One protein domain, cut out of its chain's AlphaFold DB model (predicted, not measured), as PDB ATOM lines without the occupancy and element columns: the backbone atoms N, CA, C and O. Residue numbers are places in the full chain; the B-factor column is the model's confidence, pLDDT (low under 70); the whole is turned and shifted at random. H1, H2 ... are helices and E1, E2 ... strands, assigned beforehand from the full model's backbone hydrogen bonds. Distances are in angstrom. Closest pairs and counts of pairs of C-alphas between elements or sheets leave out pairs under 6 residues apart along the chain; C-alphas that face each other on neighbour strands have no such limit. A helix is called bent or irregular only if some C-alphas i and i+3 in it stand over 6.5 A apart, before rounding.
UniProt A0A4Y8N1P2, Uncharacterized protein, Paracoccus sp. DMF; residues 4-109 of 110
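AT A GLANCE: This is residues 4 to 109 of the 110 residues of an uncharacterized protein of Paracoccus sp. DMF (UniProt A0A4Y8N1P2). One long helix, H5, runs through the middle, with a small three-stranded sheet packed on one side of it and the shorter helices H1, H3 and H4 grouped round its other sides, H4 side by side with it. The short helix H2 lies at the end of the body away from the sheet, and residues 72 to 77 of the E2 to E3 loop stick out at the opposite end. The printed part has 106 residues, with five named helices and three named strands in the order H1 H2 H3 H4 E1 E2 E3 H5; the sheet, E1 - E2 - E3, is antiparallel, and the class is mixed, helices and strands. The whole is compact, with a radius of gyration of the C-alphas of 13.0 A and spans of 42 by 31 by 21 A.

IN THESE COORDINATES: H1, residues 4 to 12, begins at C-alpha 4 (233.673, 189.161, 297.745). H2 is residues 19 to 25; it is neither bent nor irregular, but only just: C-alphas 20 and 23 are 6.4 A apart. H3, residues 28 to 38, and H4, residues 42 to 52, are each 15.2 A long. E1, residues 56 to 61, begins at C-alpha 56 (239.119, 177.388, 284.156) and is 16.9 A long. E2, residues 64 to 69, is 17.5 A long, and E3 is residues 81 to 84. H5, residues 90 to 107, is 25.9 A long and ends at C-alpha 107 (230.598, 190.533, 286.897).

HOW THE PARTS SIT: E1, E2 and E3 form a meander, each strand the antiparallel neighbour of the one before. In the hairpin E1 and E2, N 59 and O 66 are 2.9 A apart, within hydrogen-bond range; in the hairpin E2 and E3, N 67 and O 82 are 2.9 A apart. H5 is on the sheet at a height of 7.5 A, over E2 and E3, and runs along the strands, at 23 degrees to E2 on the local plane. With H4 and H5 on one face, the sheet makes two layers. H3, H4 and H5 form a bundle, a group of helices packed together. H4 and H5 touch at a shallow tilt of 6 degrees, the same way, closest at the C-alphas of Leu 42 and Ala 91, 5.3 A. H3 and H4, a helical hairpin, touch at a steep tilt of 40 degrees, closest at the C-alphas of Leu 33 and Ala 44, 4.9 A. H5 touches H3 with residues 91 to 95 alone, closest at the C-alphas of Phe 38 and Arg 92, 5.3 A. H1 touches H5 at a shallow tilt of 19 degrees, opposite ways, closest at the C-alphas of Ile 8 and Leu 99, 6.5 A. H2 and H3 touch only at the corner, closest at the C-alphas of His 22 and Gly 31, 4.0 A. H2 and H5 are apart. Every O i to N i+4 pair is within hydrogen-bond range in H1, H3, H4 and H5; in H2 0 of 3 are, beside 2 of 4 O i to N i+3 pairs.

THE WHOLE: The two C-alphas farthest apart, those of Gly 18 and Pro 74, are 42.7 A apart. The printed part has no cut. The link E2 to E3, with 11 residues, is long. The mean pLDDT of the printed part is 84.5; residues 19 to 21, 71 to 79 and 108 to 109 are under 70.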
ATOM      1  N   LEU A   4     232.546 189.704 298.504       89.94
ATOM      2  CA  LEU A   4     233.673 189.161 297.745       89.94
ATOM      3  C   LEU A   4     234.830 190.169 297.630       89.94
ATOM      4  O   LEU A   4     235.983 189.789 297.812       89.94
ATOM      5  N   ASP A   5     234.546 191.457 297.401       90.62
ATOM      6  CA  ASP A   5     235.584 192.503 297.367       90.62
ATOM      7  C   ASP A   5     236.303 192.639 298.707       90.62
ATOM      8  O   ASP A   5     237.523 192.796 298.759       90.62
ATOM      9  N   LYS A   6     235.541 192.581 299.805       90.19
ATOM     10  CA  LYS A   6     236.108 192.627 301.154       90.19
ATOM     11  C   LYS A   6     236.965 191.388 301.426       90.19
ATOM     12  O   LYS A   6     238.002 191.517 302.070       90.19
ATOM     13  N   LEU A   7     236.563 190.211 300.931       90.94
ATOM     14  CA  LEU A   7     237.321 188.966 301.092       90.94
ATOM     15  C   LEU A   7     238.644 189.037 300.337       90.94
ATOM     16  O   LEU A   7     239.683 188.747 300.922       90.94
ATOM     17  N   ILE A   8     238.619 189.496 299.085       92.94
ATOM     18  CA  ILE A   8     239.833 189.718 298.291       92.94
ATOM     19  C   ILE A   8     240.785 190.660 299.037       92.94
ATOM     20  O   ILE A   8     241.927 190.287 299.292       92.94
ATOM     21  N   ALA A   9     240.303 191.829 299.473       92.12
ATOM     22  CA  ALA A   9     241.132 192.811 300.174       92.12
ATOM     23  C   ALA A   9     241.724 192.270 301.491       92.12
ATOM     24  O   ALA A   9     242.872 192.558 301.831       92.12
ATOM     25  N   ALA A  10     240.961 191.471 302.239       91.25
ATOM     26  CA  ALA A  10     241.422 190.884 303.491       91.25
ATOM     27  C   ALA A  10     242.510 189.820 303.256       91.25
ATOM     28  O   ALA A  10     243.567 189.860 303.894       91.25
ATOM     29  N   VAL A  11     242.310 188.931 302.276       91.56
ATOM     30  CA  VAL A  11     243.310 187.925 301.883       91.56
ATOM     31  C   VAL A  11     244.587 188.598 301.360       91.56
ATOM     32  O   VAL A  11     245.680 188.171 301.734       91.56
ATOM     33  N   GLU A  12     244.473 189.677 300.578       91.56
ATOM     34  CA  GLU A  12     245.614 190.496 300.127       91.56
ATOM     35  C   GLU A  12     246.373 191.120 301.300       91.56
ATOM     36  O   GLU A  12     247.601 191.067 301.343       91.56
ATOM     37  N   GLY A  13     245.646 191.652 302.286       89.94
ATOM     38  CA  GLY A  13     246.213 192.175 303.532       89.94
ATOM     39  C   GLY A  13     246.741 191.094 304.478       89.94
ATOM     40  O   GLY A  13     247.313 191.409 305.520       89.94
ATOM     41  N   GLY A  14     246.552 189.818 304.138       89.06
ATOM     42  CA  GLY A  14     246.972 188.685 304.944       89.06
ATOM     43  C   GLY A  14     246.210 188.527 306.257       89.06
ATOM     44  O   GLY A  14     246.739 187.918 307.187       89.06
ATOM     45  N   ILE A  15     244.984 189.042 306.322       90.19
ATOM     46  CA  ILE A  15     244.083 188.952 307.471       90.19
ATOM     47  C   ILE A  15     242.858 188.156 307.034       90.19
ATOM     48  O   ILE A  15     242.213 188.509 306.053       90.19
ATOM     49  N   TRP A  16     242.511 187.094 307.764       86.25
ATOM     50  CA  TRP A  16     241.246 186.419 307.505       86.25
ATOM     51  C   TRP A  16     240.113 187.264 308.092       86.25
ATOM     52  O   TRP A  16     240.104 187.517 309.303       86.25
ATOM     53  N   PRO A  17     239.174 187.731 307.266       75.75
ATOM     54  CA  PRO A  17     237.989 188.394 307.767       75.75
ATOM     55  C   PRO A  17     237.107 187.310 308.403       75.75
ATOM     56  O   PRO A  17     237.055 186.200 307.894       75.75
ATOM     57  N   GLY A  18     236.520 187.580 309.567       76.19
ATOM     58  CA  GLY A  18     235.905 186.568 310.437       76.19
ATOM     59  C   GLY A  18     234.789 185.694 309.816       76.19
ATOM     60  O   GLY A  18     234.563 185.698 308.609       76.19
ATOM     61  N   PRO A  19     234.057 184.922 310.638       67.19
ATOM     62  CA  PRO A  19     233.111 183.896 310.168       67.19
ATOM     63  C   PRO A  19     232.042 184.406 309.187       67.19
ATOM     64  O   PRO A  19     231.624 183.657 308.309       67.19
ATOM     65  N   ASP A  20     231.684 185.690 309.255       66.12
ATOM     66  CA  ASP A  20     230.737 186.355 308.349       66.12
ATOM     67  C   ASP A  20     231.150 186.290 306.860       66.12
ATOM     68  O   ASP A  20     230.336 186.535 305.971       66.12
ATOM     69  N   MET A  21     232.407 185.947 306.550       69.88
ATOM     70  CA  MET A  21     232.888 185.830 305.169       69.88
ATOM     71  C   MET A  21     232.590 184.488 304.495       69.88
ATOM     72  O   MET A  21     232.800 184.372 303.284       69.88
ATOM     73  N   HIS A  22     232.109 183.480 305.230       70.69
ATOM     74  CA  HIS A  22     231.732 182.191 304.637       70.69
ATOM     75  C   HIS A  22     230.594 182.354 303.612       70.69
ATOM     76  O   HIS A  22     230.585 181.695 302.567       70.69
ATOM     77  N   ASP A  23     229.722 183.338 303.841       75.25
ATOM     78  CA  ASP A  23     228.612 183.684 302.955       75.25
ATOM     79  C   ASP A  23     229.058 184.355 301.647       75.25
ATOM     80  O   ASP A  23     228.362 184.256 300.632       75.25
ATOM     81  N   ALA A  24     230.249 184.973 301.602       83.19
ATOM     82  CA  ALA A  24     230.741 185.673 300.408       83.19
ATOM     83  C   ALA A  24     230.873 184.744 299.182       83.19
ATOM     84  O   ALA A  24     230.784 185.191 298.031       83.19
ATOM     85  N   LEU A  25     231.051 183.441 299.429       86.00
ATOM     86  CA  LEU A  25     231.195 182.390 298.419       86.00
ATOM     87  C   LEU A  25     229.910 181.563 298.213       86.00
ATOM     88  O   LEU A  25     229.895 180.622 297.410       86.00
ATOM     89  N   GLY A  26     228.825 181.931 298.902       83.19
ATOM     90  CA  GLY A  26     227.488 181.356 298.738       83.19
ATOM     91  C   GLY A  26     227.294 179.960 299.334       83.19
ATOM     92  O   GLY A  26     226.301 179.313 299.017       83.19
ATOM     93  N   SER A  27     228.237 179.466 300.146       84.38
ATOM     94  CA  SER A  27     228.072 178.233 300.929       84.38
ATOM     95  C   SER A  27     229.161 178.109 301.995       84.38
ATOM     96  O   SER A  27     230.331 178.365 301.685       84.38
ATOM     97  N   ASP A  28     228.814 177.555 303.157       84.88
ATOM     98  CA  ASP A  28     229.759 177.259 304.243       84.88
ATOM     99  C   ASP A  28     230.958 176.437 303.772       84.88
ATOM    100  O   ASP A  28     232.104 176.758 304.079       84.88
ATOM    101  N   ARG A  29     230.713 175.419 302.936       89.50
ATOM    102  CA  ARG A  29     231.773 174.540 302.432       89.50
ATOM    103  C   ARG A  29     232.838 175.296 301.637       89.50
ATOM    104  O   ARG A  29     234.022 175.001 301.759       89.50
ATOM    105  N   ARG A  30     232.435 176.265 300.814       91.31
ATOM    106  CA  ARG A  30     233.374 177.111 300.060       91.31
ATOM    107  C   ARG A  30     234.117 178.079 300.982       91.31
ATOM    108  O   ARG A  30     235.306 178.297 300.770       91.31
ATOM    109  N   GLY A  31     233.451 178.596 302.016       90.31
ATOM    110  CA  GLY A  31     234.080 179.393 303.072       90.31
ATOM    111  C   GLY A  31     235.188 178.631 303.806       90.31
ATOM    112  O   GLY A  31     236.306 179.129 303.916       90.31
ATOM    113  N   GLU A  32     234.920 177.388 304.212       90.94
ATOM    114  CA  GLU A  32     235.906 176.504 304.850       90.94
ATOM    115  C   GLU A  32     237.118 176.227 303.954       90.94
ATOM    116  O   GLU A  32     238.258 176.272 304.419       90.94
ATOM    117  N   LEU A  33     236.885 175.946 302.666       93.25
ATOM    118  CA  LEU A  33     237.961 175.719 301.700       93.25
ATOM    119  C   LEU A  33     238.825 176.974 301.534       93.25
ATOM    120  O   LEU A  33     240.048 176.890 301.596       93.25
ATOM    121  N   ALA A  34     238.203 178.146 301.407       92.06
ATOM    122  CA  ALA A  34     238.922 179.411 301.316       92.06
ATOM    123  C   ALA A  34     239.725 179.717 302.596       92.06
ATOM    124  O   ALA A  34     240.861 180.186 302.513       92.06
ATOM    125  N   TYR A  35     239.189 179.389 303.776       91.94
ATOM    126  CA  TYR A  35     239.919 179.524 305.038       91.94
ATOM    127  C   TYR A  35     241.123 178.577 305.109       91.94
ATOM    128  O   TYR A  35     242.224 178.982 305.489       91.94
ATOM    129  N   ALA A  36     240.951 177.314 304.721       92.88
ATOM    130  CA  ALA A  36     242.043 176.347 304.690       92.88
ATOM    131  C   ALA A  36     243.140 176.758 303.688       92.88
ATOM    132  O   ALA A  36     244.326 176.692 304.021       92.88
ATOM    133  N   ALA A  37     242.758 177.250 302.508       92.81
ATOM    134  CA  ALA A  37     243.668 177.801 301.505       92.81
ATOM    135  C   ALA A  37     244.456 179.008 302.037       92.81
ATOM    136  O   ALA A  37     245.683 179.063 301.940       92.81
ATOM    137  N   PHE A  38     243.776 179.935 302.719       92.31
ATOM    138  CA  PHE A  38     244.408 181.093 303.353       92.31
ATOM    139  C   PHE A  38     245.497 180.706 304.370       92.31
ATOM    140  O   PHE A  38     246.494 181.427 304.518       92.31
ATOM    141  N   ASN A  39     245.310 179.570 305.051       92.00
ATOM    142  CA  ASN A  39     246.251 178.992 306.013       92.00
ATOM    143  C   ASN A  39     247.321 178.084 305.375       92.00
ATOM    144  O   ASN A  39     248.128 177.507 306.101       92.00
ATOM    145  N   GLY A  40     247.371 177.973 304.043       91.00
ATOM    146  CA  GLY A  40     248.441 177.265 303.337       91.00
ATOM    147  C   GLY A  40     248.031 175.973 302.628       91.00
ATOM    148  O   GLY A  40     248.902 175.305 302.074       91.00
ATOM    149  N   SER A  41     246.752 175.587 302.647       94.19
ATOM    150  CA  SER A  41     246.309 174.323 302.045       94.19
ATOM    151  C   SER A  41     246.089 174.436 300.536       94.19
ATOM    152  O   SER A  41     245.052 174.916 300.085       94.19
ATOM    153  N   LEU A  42     247.035 173.911 299.754       91.88
ATOM    154  CA  LEU A  42     246.921 173.837 298.291       91.88
ATOM    155  C   LEU A  42     245.802 172.893 297.825       91.88
ATOM    156  O   LEU A  42     245.182 173.135 296.794       91.88
ATOM    157  N   ASP A  43     245.503 171.843 298.595       95.00
ATOM    158  CA  ASP A  43     244.375 170.951 298.297       95.00
ATOM    159  C   ASP A  43     243.040 171.694 298.430       95.00
ATOM    160  O   ASP A  43     242.096 171.450 297.676       95.00
ATOM    161  N   ALA A  44     242.964 172.631 299.381       95.25
ATOM    162  CA  ALA A  44     241.785 173.463 299.553       95.25
ATOM    163  C   ALA A  44     241.648 174.497 298.428       95.25
ATOM    164  O   ALA A  44     240.529 174.712 297.967       95.25
ATOM    165  N   ASP A  45     242.757 175.073 297.948       94.50
ATOM    166  CA  ASP A  45     242.758 175.920 296.748       94.50
ATOM    167  C   ASP A  45     242.247 175.160 295.523       94.50
ATOM    168  O   ASP A  45     241.370 175.656 294.818       94.50
ATOM    169  N   LEU A  46     242.737 173.939 295.293       93.94
ATOM    170  CA  LEU A  46     242.297 173.118 294.167       93.94
ATOM    171  C   LEU A  46     240.798 172.804 294.250       93.94
ATOM    172  O   LEU A  46     240.062 173.033 293.290       93.94
ATOM    173  N   ALA A  47     240.327 172.341 295.409       95.25
ATOM    174  CA  ALA A  47     238.911 172.045 295.612       95.25
ATOM    175  C   ALA A  47     238.032 173.302 295.479       95.25
ATOM    176  O   ALA A  47     236.921 173.237 294.949       95.25
ATOM    177  N   LEU A  48     238.520 174.460 295.940       94.75
ATOM    178  CA  LEU A  48     237.815 175.730 295.793       94.75
ATOM    179  C   LEU A  48     237.764 176.183 294.330       94.75
ATOM    180  O   LEU A  48     236.707 176.616 293.868       94.75
ATOM    181  N   HIS A  49     238.876 176.055 293.605       94.19
ATOM    182  CA  HIS A  49     238.962 176.334 292.175       94.19
ATOM    183  C   HIS A  49     237.933 175.503 291.403       94.19
ATOM    184  O   HIS A  49     237.117 176.063 290.675       94.19
ATOM    185  N   GLU A  50     237.909 174.185 291.603       92.50
ATOM    186  CA  GLU A  50     236.942 173.294 290.948       92.50
ATOM    187  C   GLU A  50     235.487 173.655 291.283       92.50
ATOM    188  O   GLU A  50     234.605 173.548 290.428       92.50
ATOM    189  N   ALA A  51     235.226 174.122 292.508       93.00
ATOM    190  CA  ALA A  51     233.885 174.471 292.967       93.00
ATOM    191  C   ALA A  51     233.370 175.833 292.469       93.00
ATOM    192  O   ALA A  51     232.149 176.009 292.365       93.00
ATOM    193  N   LEU A  52     234.253 176.812 292.247       91.50
ATOM    194  CA  LEU A  52     233.896 178.182 291.848       91.50
ATOM    195  C   LEU A  52     234.064 178.436 290.348       91.50
ATOM    196  O   LEU A  52     233.310 179.220 289.772       91.50
ATOM    197  N   LEU A  53     235.058 177.790 289.742       90.44
ATOM    198  CA  LEU A  53     235.560 178.078 288.404       90.44
ATOM    199  C   LEU A  53     235.660 176.796 287.564       90.44
ATOM    200  O   LEU A  53     236.736 176.461 287.052       90.44
ATOM    201  N   PRO A  54     234.555 176.044 287.395       88.00
ATOM    202  CA  PRO A  54     234.576 174.865 286.543       88.00
ATOM    203  C   PRO A  54     234.993 175.265 285.120       88.00
ATOM    204  O   PRO A  54     234.492 176.239 284.561       88.00
ATOM    205  N   GLY A  55     235.943 174.528 284.543       83.69
ATOM    206  CA  GLY A  55     236.444 174.792 283.192       83.69
ATOM    207  C   GLY A  55     237.480 175.915 283.078       83.69
ATOM    208  O   GLY A  55     237.892 176.215 281.964       83.69
ATOM    209  N   HIS A  56     237.943 176.513 284.181       87.75
ATOM    210  CA  HIS A  56     239.119 177.388 284.156       87.75
ATOM    211  C   HIS A  56     240.417 176.572 284.230       87.75
ATOM    212  O   HIS A  56     240.479 175.498 284.834       87.75
ATOM    213  N   GLY A  57     241.466 177.079 283.586       88.00
ATOM    214  CA  GLY A  57     242.825 176.582 283.734       88.00
ATOM    215  C   GLY A  57     243.528 177.252 284.909       88.00
ATOM    216  O   GLY A  57     243.240 178.396 285.263       88.00
ATOM    217  N   TRP A  58     244.483 176.547 285.508       89.94
ATOM    218  CA  TRP A  58     245.268 177.068 286.619       89.94
ATOM    219  C   TRP A  58     246.714 176.579 286.573       89.94
ATOM    220  O   TRP A  58     247.052 175.578 285.939       89.94
ATOM    221  N   GLY A  59     247.589 177.308 287.260       86.50
ATOM    222  CA  GLY A  59     248.961 176.900 287.514       86.50
ATOM    223  C   GLY A  59     249.475 177.534 288.796       86.50
ATOM    224  O   GLY A  59     249.458 178.754 288.924       86.50
ATOM    225  N   ALA A  60     249.959 176.710 289.717       82.19
ATOM    226  CA  ALA A  60     250.594 177.144 290.955       82.19
ATOM    227  C   ALA A  60     252.068 176.722 290.944       82.19
ATOM    228  O   ALA A  60     252.397 175.598 290.560       82.19
ATOM    229  N   GLY A  61     252.962 177.631 291.320       78.25
ATOM    230  CA  GLY A  61     254.400 177.397 291.310       78.25
ATOM    231  C   GLY A  61     255.135 178.196 292.388       78.25
ATOM    232  O   GLY A  61     254.522 178.967 293.123       78.25
ATOM    233  N   PRO A  62     256.466 178.041 292.478       72.00
ATOM    234  CA  PRO A  62     257.272 178.657 293.538       72.00
ATOM    235  C   PRO A  62     257.276 180.193 293.519       72.00
ATOM    236  O   PRO A  62     257.660 180.815 294.504       72.00
ATOM    237  N   TRP A  63     256.862 180.812 292.414       74.38
ATOM    238  CA  TRP A  63     256.869 182.267 292.242       74.38
ATOM    239  C   TRP A  63     255.492 182.908 292.427       74.38
ATOM    240  O   TRP A  63     255.407 184.113 292.637       74.38
ATOM    241  N   GLY A  64     254.424 182.110 292.402       82.56
ATOM    242  CA  GLY A  64     253.064 182.620 292.405       82.56
ATOM    243  C   GLY A  64     252.069 181.624 291.833       82.56
ATOM    244  O   GLY A  64     252.383 180.460 291.561       82.56
ATOM    245  N   ALA A  65     250.853 182.109 291.639       88.19
ATOM    246  CA  ALA A  65     249.765 181.333 291.087       88.19
ATOM    247  C   ALA A  65     249.005 182.128 290.034       88.19
ATOM    248  O   ALA A  65     248.929 183.357 290.069       88.19
ATOM    249  N   ARG A  66     248.430 181.390 289.093       89.00
ATOM    250  CA  ARG A  66     247.660 181.927 287.983       89.00
ATOM    251  C   ARG A  66     246.405 181.107 287.746       89.00
ATOM    252  O   ARG A  66     246.450 179.880 287.799       89.00
ATOM    253  N   VAL A  67     245.322 181.800 287.429       88.19
ATOM    254  CA  VAL A  67     244.039 181.231 287.006       88.19
ATOM    255  C   VAL A  67     243.616 181.950 285.730       88.19
ATOM    256  O   VAL A  67     243.780 183.166 285.629       88.19
ATOM    257  N   TRP A  68     243.128 181.217 284.737       87.31
ATOM    258  CA  TRP A  68     242.684 181.778 283.462       87.31
ATOM    259  C   TRP A  68     241.458 181.038 282.940       87.31
ATOM    260  O   TRP A  68     241.332 179.827 283.114       87.31
ATOM    261  N   LEU A  69     240.559 181.751 282.269       80.25
ATOM    262  CA  LEU A  69     239.473 181.110 281.536       80.25
ATOM    263  C   LEU A  69     240.048 180.402 280.298       80.25
ATOM    264  O   LEU A  69     240.880 180.961 279.576       80.25
ATOM    265  N   TYR A  70     239.632 179.156 280.046       71.06
ATOM    266  CA  TYR A  70     239.838 178.551 278.733       71.06
ATOM    267  C   TYR A  70     238.902 179.262 277.759       71.06
ATOM    268  O   TYR A  70     237.719 178.951 277.690       71.06
ATOM    269  N   SER A  71     239.410 180.253 277.029       59.03
ATOM    270  CA  SER A  71     238.619 180.839 275.958       59.03
ATOM    271  C   SER A  71     238.601 179.859 274.785       59.03
ATOM    272  O   SER A  71     239.658 179.551 274.228       59.03
ATOM    273  N   ASP A  72     237.418 179.482 274.311       56.22
ATOM    274  CA  ASP A  72     237.232 178.875 272.982       56.22
ATOM    275  C   ASP A  72     237.603 179.859 271.847       56.22
ATOM    276  O   ASP A  72     237.473 179.562 270.657       56.22
ATOM    277  N   HIS A  73     238.055 181.069 272.198       52.62
ATOM    278  CA  HIS A  73     238.469 182.087 271.257       52.62
ATOM    279  C   HIS A  73     239.738 181.657 270.507       52.62
ATOM    280  O   HIS A  73     240.759 181.342 271.121       52.62
ATOM    281  N   PRO A  74     239.752 181.759 269.165       53.59
ATOM    282  CA  PRO A  74     240.905 181.392 268.338       53.59
ATOM    283  C   PRO A  74     242.136 182.297 268.536       53.59
ATOM    284  O   PRO A  74     243.141 182.131 267.845       53.59
ATOM    285  N   LYS A  75     242.068 183.278 269.446       57.25
ATOM    286  CA  LYS A  75     243.149 184.199 269.805       57.25
ATOM    287  C   LYS A  75     243.062 184.502 271.300       57.25
ATOM    288  O   LYS A  75     242.425 185.471 271.694       57.25
ATOM    289  N   TRP A  76     243.685 183.659 272.116       60.50
ATOM    290  CA  TRP A  76     243.918 183.969 273.524       60.50
ATOM    291  C   TRP A  76     244.843 185.192 273.618       60.50
ATOM    292  O   TRP A  76     245.967 185.150 273.117       60.50
ATOM    293  N   ASP A  77     244.368 186.285 274.215       67.69
ATOM    294  CA  ASP A  77     245.129 187.532 274.393       67.69
ATOM    295  C   ASP A  77     245.655 187.717 275.830       67.69
ATOM    296  O   ASP A  77     246.342 188.693 276.125       67.69
ATOM    297  N   GLY A  78     245.362 186.761 276.717       65.50
ATOM    298  CA  GLY A  78     245.781 186.774 278.116       65.50
ATOM    299  C   GLY A  78     245.016 187.754 279.010       65.50
ATOM    300  O   GLY A  78     245.351 187.845 280.190       65.50
ATOM    301  N   SER A  79     243.999 188.458 278.502       69.25
ATOM    302  CA  SER A  79     243.229 189.452 279.272       69.25
ATOM    303  C   SER A  79     242.393 188.843 280.409       69.25
ATOM    304  O   SER A  79     242.101 189.519 281.391       69.25
ATOM    305  N   GLU A  80     242.074 187.552 280.322       75.62
ATOM    306  CA  GLU A  80     241.309 186.794 281.324       75.62
ATOM    307  C   GLU A  80     242.206 185.989 282.286       75.62
ATOM    308  O   GLU A  80     241.759 185.038 282.930       75.62
ATOM    309  N   ARG A  81     243.499 186.336 282.366       83.06
ATOM    310  CA  ARG A  81     244.464 185.724 283.288       83.06
ATOM    311  C   ARG A  81     244.605 186.564 284.553       83.06
ATOM    312  O   ARG A  81     245.015 187.720 284.505       83.06
ATOM    313  N   HIS A  82     244.397 185.925 285.699       87.56
ATOM    314  CA  HIS A  82     244.706 186.472 287.016       87.56
ATOM    315  C   HIS A  82     245.989 185.848 287.522       87.56
ATOM    316  O   HIS A  82     246.040 184.638 287.717       87.56
ATOM    317  N   GLU A  83     247.018 186.662 287.728       87.62
ATOM    318  CA  GLU A  83     248.310 186.235 288.263       87.62
ATOM    319  C   GLU A  83     248.604 186.968 289.568       87.62
ATOM    320  O   GLU A  83     248.330 188.164 289.715       87.62
ATOM    321  N   VAL A  84     249.113 186.215 290.538       89.31
ATOM    322  CA  VAL A  84     249.454 186.716 291.863       89.31
ATOM    323  C   VAL A  84     250.805 186.150 292.259       89.31
ATOM    324  O   VAL A  84     250.958 184.938 292.419       89.31
ATOM    325  N   ASP A  85     251.760 187.047 292.478       88.56
ATOM    326  CA  ASP A  85     253.106 186.698 292.912       88.56
ATOM    327  C   ASP A  85     253.203 186.790 294.440       88.56
ATOM    328  O   ASP A  85     253.116 187.871 295.025       88.56
ATOM    329  N   MET A  86     253.393 185.646 295.105       84.50
ATOM    330  CA  MET A  86     253.725 185.580 296.535       84.50
ATOM    331  C   MET A  86     254.718 184.450 296.801       84.50
ATOM    332  O   MET A  86     254.339 183.330 297.138       84.50
ATOM    333  N   VAL A  87     256.008 184.782 296.716       77.06
ATOM    334  CA  VAL A  87     257.137 183.843 296.867       77.06
ATOM    335  C   VAL A  87     257.057 182.997 298.146       77.06
ATOM    336  O   VAL A  87     257.394 181.819 298.131       77.06
ATOM    337  N   ASN A  88     256.568 183.568 299.252       84.38
ATOM    338  CA  ASN A  88     256.517 182.883 300.552       84.38
ATOM    339  C   ASN A  88     255.122 182.361 300.932       84.38
ATOM    340  O   ASN A  88     254.948 181.842 302.032       84.38
ATOM    341  N   ALA A  89     254.118 182.524 300.065       87.12
ATOM    342  CA  ALA A  89     252.739 182.147 300.365       87.12
ATOM    343  C   ALA A  89     252.010 181.640 299.104       87.12
ATOM    344  O   ALA A  89     251.039 182.261 298.667       87.12
ATOM    345  N   PRO A  90     252.453 180.512 298.516       87.00
ATOM    346  CA  PRO A  90     251.927 180.020 297.241       87.00
ATOM    347  C   PRO A  90     250.427 179.696 297.286       87.00
ATOM    348  O   PRO A  90     249.716 180.015 296.339       87.00
ATOM    349  N   ALA A  91     249.924 179.146 298.397       90.06
ATOM    350  CA  ALA A  91     248.490 178.905 298.574       90.06
ATOM    351  C   ALA A  91     247.694 180.217 298.599       90.06
ATOM    352  O   ALA A  91     246.699 180.385 297.910       90.06
ATOM    353  N   ARG A  92     248.195 181.236 299.305       90.75
ATOM    354  CA  ARG A  92     247.530 182.543 299.350       90.75
ATOM    355  C   ARG A  92     247.540 183.251 297.996       90.75
ATOM    356  O   ARG A  92     246.547 183.881 297.640       90.75
ATOM    357  N   ALA A  93     248.630 183.129 297.238       92.25
ATOM    358  CA  ALA A  93     248.662 183.587 295.852       92.25
ATOM    359  C   ALA A  93     247.584 182.893 295.014       92.25
ATOM    360  O   ALA A  93     246.870 183.555 294.260       92.25
ATOM    361  N   TRP A  94     247.433 181.576 295.162       93.81
ATOM    362  CA  TRP A  94     246.435 180.824 294.409       93.81
ATOM    363  C   TRP A  94     245.012 181.197 294.809       93.81
ATOM    364  O   TRP A  94     244.216 181.531 293.930       93.81
ATOM    365  N   LEU A  95     244.732 181.291 296.106       94.50
ATOM    366  CA  LEU A  95     243.457 181.769 296.625       94.50
ATOM    367  C   LEU A  95     243.081 183.125 296.023       94.50
ATOM    368  O   LEU A  95     241.960 183.312 295.552       94.50
ATOM    369  N   LEU A  96     244.019 184.072 295.975       94.69
ATOM    370  CA  LEU A  96     243.767 185.386 295.386       94.69
ATOM    371  C   LEU A  96     243.486 185.319 293.887       94.69
ATOM    372  O   LEU A  96     242.577 186.003 293.413       94.69
ATOM    373  N   ALA A  97     244.222 184.493 293.145       93.81
ATOM    374  CA  ALA A  97     243.965 184.289 291.725       93.81
ATOM    375  C   ALA A  97     242.562 183.692 291.486       93.81
ATOM    376  O   ALA A  97     241.838 184.174 290.614       93.81
ATOM    377  N   ILE A  98     242.139 182.721 292.308       94.44
ATOM    378  CA  ILE A  98     240.794 182.120 292.266       94.44
ATOM    379  C   ILE A  98     239.721 183.174 292.564       94.44
ATOM    380  O   ILE A  98     238.762 183.310 291.809       94.44
ATOM    381  N   LEU A  99     239.872 183.948 293.642       94.06
ATOM    382  CA  LEU A  99     238.866 184.935 294.048       94.06
ATOM    383  C   LEU A  99     238.702 186.059 293.014       94.06
ATOM    384  O   LEU A  99     237.576 186.483 292.744       94.06
ATOM    385  N   ARG A 100     239.803 186.524 292.409       92.94
ATOM    386  CA  ARG A 100     239.770 187.544 291.349       92.94
ATOM    387  C   ARG A 100     239.115 187.018 290.069       92.94
ATOM    388  O   ARG A 100     238.269 187.708 289.505       92.94
ATOM    389  N   ALA A 101     239.424 185.783 289.670       91.19
ATOM    390  CA  ALA A 101     238.756 185.126 288.547       91.19
ATOM    391  C   ALA A 101     237.252 184.930 288.814       91.19
ATOM    392  O   ALA A 101     236.422 185.254 287.968       91.19
ATOM    393  N   TYR A 102     236.879 184.496 290.021       91.62
ATOM    394  CA  TYR A 102     235.478 184.317 290.405       91.62
ATOM    395  C   TYR A 102     234.696 185.633 290.408       91.62
ATOM    396  O   TYR A 102     233.548 185.673 289.969       91.62
ATOM    397  N   ARG A 103     235.325 186.729 290.846       91.31
ATOM    398  CA  ARG A 103     234.742 188.067 290.729       91.31
ATOM    399  C   ARG A 103     234.466 188.426 289.270       91.31
ATOM    400  O   ARG A 103     233.345 188.814 288.963       91.31
ATOM    401  N   GLN A 104     235.447 188.254 288.383       87.06
ATOM    402  CA  GLN A 104     235.266 188.543 286.958       87.06
ATOM    403  C   GLN A 104     234.142 187.695 286.342       87.06
ATOM    404  O   GLN A 104     233.322 188.231 285.604       87.06
ATOM    405  N   GLN A 105     234.055 186.404 286.686       84.62
ATOM    406  CA  GLN A 105     232.974 185.525 286.229       84.62
ATOM    407  C   GLN A 105     231.595 186.032 286.679       84.62
ATOM    408  O   GLN A 105     230.660 186.033 285.884       84.62
ATOM    409  N   ARG A 106     231.464 186.490 287.932       84.38
ATOM    410  CA  ARG A 106     230.203 187.046 288.456       84.38
ATOM    411  C   ARG A 106     229.829 188.378 287.813       84.38
ATOM    412  O   ARG A 106     228.648 188.610 287.590       84.38
ATOM    413  N   ASP A 107     230.812 189.228 287.531       80.31
ATOM    414  CA  ASP A 107     230.598 190.533 286.897       80.31
ATOM    415  C   ASP A 107     230.286 190.395 285.387       80.31
ATOM    416  O   ASP A 107     229.657 191.275 284.803       80.31
ATOM    417  N   GLY A 108     230.712 189.293 284.752       65.62
ATOM    418  CA  GLY A 108     230.475 188.980 283.337       65.62
ATOM    419  C   GLY A 108     229.225 188.138 283.042       65.62
ATOM    420  O   GLY A 108     228.951 187.854 281.875       65.62
ATOM    421  N   GLN A 109     228.474 187.722 284.063       46.53
ATOM    422  CA  GLN A 109     227.259 186.920 283.908       46.53
ATOM    423  C   GLN A 109     226.037 187.859 283.737       46.53
ATOM    424  O   GLN A 109     225.842 188.715 284.600       46.53
TER     425      GLN A 109